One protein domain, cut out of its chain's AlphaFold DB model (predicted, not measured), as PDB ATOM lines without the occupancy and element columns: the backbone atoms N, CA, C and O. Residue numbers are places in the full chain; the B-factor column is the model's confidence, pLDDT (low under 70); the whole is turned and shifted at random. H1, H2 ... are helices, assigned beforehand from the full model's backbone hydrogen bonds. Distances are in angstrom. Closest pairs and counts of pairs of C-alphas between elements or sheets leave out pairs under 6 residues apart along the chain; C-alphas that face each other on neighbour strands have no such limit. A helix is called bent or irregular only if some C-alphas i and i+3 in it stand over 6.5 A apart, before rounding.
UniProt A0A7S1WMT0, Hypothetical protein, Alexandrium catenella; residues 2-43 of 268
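AT A GLANCE: This is residues 2 to 43 of the 268 residues of the protein "Hypothetical protein" of Alexandrium catenella (UniProt A0A7S1WMT0). What shape does the printed part take? One long helix, H1, sticks out as an arm with its residues 5 to 16, and beyond its other end sits a small head made of a folded-back loop, residues 21 to 33, and the short helix H2. What is it built of, and how large is it? The 42 printed residues include two named helices, H1 then H2, and no named strand; the class is all helix. The whole is only just extended, close to loose, with a radius of gyration of the C-alphas of 14.0 A and spans of 45 by 15 by 11 A, H1 making much of the length.

IN THESE COORDINATES: Where does H1 run? H1 takes residues 5 to 20, 22.9 A from first to last C-alpha, from C-alpha 5 at (29.804, 48.065, 223.540) to C-alpha 20 at (38.622, 27.185, 226.960). Where does H2 lie? H2 takes residues 34 to 41, 10.3 A long, and its last C-alpha, 41, is at (26.487, 11.276, 227.135).

HOW THE PARTS SIT: Do the helices meet? H1 and H2 are apart, with no C-alpha of the one within 8 A of the other. What lies between them? A long link of 13 residues, 21 to 33, in which residues 22 to 23 pair with residues 30 to 31, antiparallel, in stretches too short to be named strands. Are the helices' backbones well formed? In H1 and H2 every O i to N i+4 pair is within hydrogen-bond range, and neither helix is bent.

THE WHOLE: Which part stands free? Residues 2 to 16, of which 5 to 16 belong to H1. How far does it reach? The two C-alphas farthest apart, those of Val 2 and Gly 43, are 45.6 A apart. Is anything cut or uncertain? The printed part has no cut, its mean pLDDT is 90.5, and no printed residue is under 70.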
ATOM      1  N   VAL A   2      21.705  50.833 217.700       71.69
ATOM      2  CA  VAL A   2      23.153  50.906 217.947       71.69
ATOM      3  C   VAL A   2      23.574  49.667 218.737       71.69
ATOM      4  O   VAL A   2      23.079  49.431 219.835       71.69
ATOM      5  N   LYS A   3      24.462  48.841 218.172       71.88
ATOM      6  CA  LYS A   3      25.063  47.711 218.892       71.88
ATOM      7  C   LYS A   3      25.979  48.279 219.970       71.88
ATOM      8  O   LYS A   3      27.078  48.742 219.685       71.88
ATOM      9  N   THR A   4      25.488  48.272 221.200       88.25
ATOM     10  CA  THR A   4      26.195  48.754 222.385       88.25
ATOM     11  C   THR A   4      27.491  47.971 222.611       88.25
ATOM     12  O   THR A   4      27.569  46.770 222.347       88.25
ATOM     13  N   HIS A   5      28.512  48.643 223.146       93.06
ATOM     14  CA  HIS A   5      29.804  48.065 223.540       93.06
ATOM     15  C   HIS A   5      29.668  46.767 224.374       93.06
ATOM     16  O   HIS A   5      30.469  45.840 224.243       93.06
ATOM     17  N   THR A   6      28.591  46.652 225.155       93.50
ATOM     18  CA  THR A   6      28.238  45.461 225.944       93.50
ATOM     19  C   THR A   6      28.052  44.200 225.093       93.50
ATOM     20  O   THR A   6      28.598  43.151 225.432       93.50
ATOM     21  N   ASN A   7      27.389  44.304 223.937       94.06
ATOM     22  CA  ASN A   7      27.199  43.177 223.017       94.06
ATOM     23  C   ASN A   7      28.529  42.675 222.439       94.06
ATOM     24  O   ASN A   7      28.703  41.480 222.197       94.06
ATOM     25  N   ARG A   8      29.493  43.579 222.213       94.19
ATOM     26  CA  ARG A   8      30.830  43.198 221.738       94.19
ATOM     27  C   ARG A   8      31.582  42.404 222.805       94.19
ATOM     28  O   ARG A   8      32.185  41.387 222.469       94.19
ATOM     29  N   ARG A   9      31.512  42.830 224.073       95.94
ATOM     30  CA  ARG A   9      32.151  42.136 225.201       95.94
ATOM     31  C   ARG A   9      31.582  40.727 225.397       95.94
ATOM     32  O   ARG A   9      32.358  39.780 225.429       95.94
ATOM     33  N   GLN A  10      30.256  40.577 225.394       95.69
ATOM     34  CA  GLN A  10      29.598  39.269 225.528       95.69
ATOM     35  C   GLN A  10      30.008  38.283 224.422       95.69
ATOM     36  O   GLN A  10      30.283  37.118 224.694       95.69
ATOM     37  N   ARG A  11      30.133  38.741 223.169       94.06
ATOM     38  CA  ARG A  11      30.598  37.886 222.059       94.06
ATOM     39  C   ARG A  11      32.029  37.387 222.248       94.06
ATOM     40  O   ARG A  11      32.332  36.253 221.887       94.06
ATOM     41  N   LEU A  12      32.914  38.235 222.770       95.75
ATOM     42  CA  LEU A  12      34.298  37.850 223.046       95.75
ATOM     43  C   LEU A  12      34.380  36.870 224.213       95.75
ATOM     44  O   LEU A  12      35.156  35.923 224.143       95.75
ATOM     45  N   GLU A  13      33.553  37.064 225.234       94.94
ATOM     46  CA  GLU A  13      33.476  36.176 226.389       94.94
ATOM     47  C   GLU A  13      32.976  34.784 225.995       94.94
ATOM     48  O   GLU A  13      33.650  33.806 226.296       94.94
ATOM     49  N   VAL A  14      31.917  34.684 225.181       92.69
ATOM     50  CA  VAL A  14      31.466  33.396 224.616       92.69
ATOM     51  C   VAL A  14      32.548  32.759 223.739       92.69
ATOM     52  O   VAL A  14      32.785  31.558 223.815       92.69
ATOM     53  N   LYS A  15      33.257  33.539 222.912       93.75
ATOM     54  CA  LYS A  15      34.348  33.005 222.077       93.75
ATOM     55  C   LYS A  15      35.525  32.498 222.916       93.75
ATOM     56  O   LYS A  15      36.158  31.521 222.525       93.75
ATOM     57  N   LYS A  16      35.824  33.166 224.034       95.19
ATOM     58  CA  LYS A  16      36.844  32.748 225.000       95.19
ATOM     59  C   LYS A  16      36.405  31.466 225.706       95.19
ATOM     60  O   LYS A  16      37.114  30.478 225.617       95.19
ATOM     61  N   GLN A  17      35.190  31.441 226.245       90.38
ATOM     62  CA  GLN A  17      34.572  30.253 226.828       90.38
ATOM     63  C   GLN A  17      34.636  29.053 225.861       90.38
ATOM     64  O   GLN A  17      35.068  27.973 226.241       90.38
ATOM     65  N   MET A  18      34.283  29.226 224.582       85.94
ATOM     66  CA  MET A  18      34.329  28.145 223.576       85.94
ATOM     67  C   MET A  18      35.752  27.704 223.191       85.94
ATOM     68  O   MET A  18      35.933  26.638 222.597       85.94
ATOM     69  N   ARG A  19      36.760  28.537 223.464       88.94
ATOM     70  CA  ARG A  19      38.175  28.194 223.287       88.94
ATOM     71  C   ARG A  19      38.707  27.427 224.495       88.94
ATOM     72  O   ARG A  19      39.473  26.496 224.291       88.94
ATOM     73  N   ASP A  20      38.269  27.818 225.687       87.00
ATOM     74  CA  ASP A  20      38.622  27.185 226.960       87.00
ATOM     75  C   ASP A  20      37.847  25.866 227.174       87.00
ATOM     76  O   ASP A  20      38.199  25.072 228.037       87.00
ATOM     77  N   ALA A  21      36.813  25.605 226.364       93.38
ATOM     78  CA  ALA A  21      36.088  24.339 226.335       93.38
ATOM     79  C   ALA A  21      37.018  23.164 225.996       93.38
ATOM     80  O   ALA A  21      37.639  23.124 224.928       93.38
ATOM     81  N   GLU A  22      37.044  22.173 226.879       94.25
ATOM     82  CA  GLU A  22      37.822  20.952 226.714       94.25
ATOM     83  C   GLU A  22      37.189  20.020 225.667       94.25
ATOM     84  O   GLU A  22      35.984  20.057 225.379       94.25
ATOM     85  N   ILE A  23      38.027  19.181 225.056       93.75
ATOM     86  CA  ILE A  23      37.605  18.174 224.079       93.75
ATOM     87  C   ILE A  23      37.334  16.872 224.829       93.75
ATOM     88  O   ILE A  23      38.194  16.380 225.554       93.75
ATOM     89  N   CYS A  24      36.154  16.286 224.632       94.06
ATOM     90  CA  CYS A  24      35.830  15.005 225.243       94.06
ATOM     91  C   CYS A  24      36.653  13.856 224.633       94.06
ATOM     92  O   CYS A  24      36.609  13.693 223.413       94.06
ATOM     93  N   PRO A  25      37.313  12.998 225.440       87.19
ATOM     94  CA  PRO A  25      38.127  11.890 224.930       87.19
ATOM     95  C   PRO A  25      37.307  10.766 224.275       87.19
ATOM     96  O   PRO A  25      37.855   9.971 223.519       87.19
ATOM     97  N   HIS A  26      36.000  10.682 224.548       86.19
ATOM     98  CA  HIS A  26      35.146   9.605 224.038       86.19
ATOM     99  C   HIS A  26      34.472   9.943 222.705       86.19
ATOM    100  O   HIS A  26      34.330   9.073 221.849       86.19
ATOM    101  N   CYS A  27      34.046  11.195 222.515       91.12
ATOM    102  CA  CYS A  27      33.337  11.621 221.304       91.12
ATOM    103  C   CYS A  27      34.047  12.720 220.503       91.12
ATOM    104  O   CYS A  27      33.533  13.125 219.458       91.12
ATOM    105  N   ASN A  28      35.189  13.229 220.980       90.06
ATOM    106  CA  ASN A  28      35.947  14.336 220.385       90.06
ATOM    107  C   ASN A  28      35.128  15.623 220.154       90.06
ATOM    108  O   ASN A  28      35.490  16.462 219.325       90.06
ATOM    109  N   ARG A  29      34.021  15.817 220.885       90.56
ATOM    110  CA  ARG A  29      33.241  17.064 220.862       90.56
ATOM    111  C   ARG A  29      33.775  18.044 221.903       90.56
ATOM    112  O   ARG A  29      34.198  17.636 222.981       90.56
ATOM    113  N   ARG A  30      33.739  19.341 221.578       93.31
ATOM    114  CA  ARG A  30      34.065  20.420 222.521       93.31
ATOM    115  C   ARG A  30      32.873  20.708 223.423       93.31
ATOM    116  O   ARG A  30      31.778  20.963 222.918       93.31
ATOM    117  N   CYS A  31      33.087  20.691 224.732       93.19
ATOM    118  CA  CYS A  31      32.040  20.925 225.720       93.19
ATOM    119  C   CYS A  31      32.521  21.914 226.785       93.19
ATOM    120  O   CYS A  31      33.675  21.881 227.187       93.19
ATOM    121  N   MET A  32      31.625  22.802 227.231       90.44
ATOM    122  CA  MET A  32      31.944  23.801 228.264       90.44
ATOM    123  C   MET A  32      32.245  23.138 229.614       90.44
ATOM    124  O   MET A  32      33.180  23.530 230.293       90.44
ATOM    125  N   ASN A  33      31.462  22.110 229.959       92.50
ATOM    126  CA  ASN A  33      31.590  21.330 231.185       92.50
ATOM    127  C   ASN A  33      31.868  19.873 230.800       92.50
ATOM    128  O   ASN A  33      30.935  19.126 230.483       92.50
ATOM    129  N   LEU A  34      33.142  19.477 230.777       90.06
ATOM    130  CA  LEU A  34      33.537  18.135 230.350       90.06
ATOM    131  C   LEU A  34      32.954  17.048 231.265       90.06
ATOM    132  O   LEU A  34      32.414  16.059 230.775       90.06
ATOM    133  N   GLU A  35      32.989  17.254 232.581       88.62
ATOM    134  CA  GLU A  35      32.485  16.285 233.564       88.62
ATOM    135  C   GLU A  35      30.979  16.029 233.420       88.62
ATOM    136  O   GLU A  35      30.530  14.881 233.392       88.62
ATOM    137  N   GLU A  36      30.185  17.092 233.272       90.38
ATOM    138  CA  GLU A  36      28.740  16.970 233.060       90.38
ATOM    139  C   GLU A  36      28.420  16.294 231.728       90.38
ATOM    140  O   GLU A  36      27.477  15.506 231.647       90.38
ATOM    141  N   HIS A  37      29.199  16.596 230.686       92.62
ATOM    142  CA  HIS A  37      29.058  15.971 229.379       92.62
ATOM    143  C   HIS A  37      29.362  14.472 229.443       92.62
ATOM    144  O   HIS A  37      28.530  13.675 229.014       92.62
ATOM    145  N   ILE A  38      30.490  14.073 230.043       88.69
ATOM    146  CA  ILE A  38      30.847  12.659 230.223       88.69
ATOM    147  C   ILE A  38      29.760  11.945 231.026       88.69
ATOM    148  O   ILE A  38      29.316  10.873 230.634       88.69
ATOM    149  N   LYS A  39      29.246  12.557 232.097       88.12
ATOM    150  CA  LYS A  39      28.187  11.954 232.913       88.12
ATOM    151  C   LYS A  39      26.862  11.779 232.162       88.12
ATOM    152  O   LYS A  39      26.149  10.818 232.432       88.12
ATOM    153  N   LYS A  40      26.508  12.695 231.253       87.75
ATOM    154  CA  LYS A  40      25.240  12.658 230.499       87.75
ATOM    155  C   LYS A  40      25.303  11.767 229.258       87.75
ATOM    156  O   LYS A  40      24.389  10.979 229.043       87.75
ATOM    157  N   GLU A  41      26.352  11.913 228.456       88.44
ATOM    158  CA  GLU A  41      26.487  11.276 227.135       88.44
ATOM    159  C   GLU A  41      27.281   9.966 227.192       88.44
ATOM    160  O   GLU A  41      27.030   9.049 226.417       88.44
ATOM    161  N   HIS A  42      28.226   9.859 228.128       87.12
ATOM    162  CA  HIS A  42      29.119   8.705 228.277       87.12
ATOM    163  C   HIS A  42      28.942   7.989 229.623       87.12
ATOM    164  O   HIS A  42      29.775   7.171 230.013       87.12
ATOM    165  N   GLY A  43      27.858   8.293 230.338       91.25
ATOM    166  CA  GLY A  43      27.548   7.662 231.608       91.25
ATOM    167  C   GLY A  43      27.111   6.209 231.426       91.25
ATOM    168  O   GLY A  43      26.385   5.868 230.492       91.25
TER     169      GLY A  43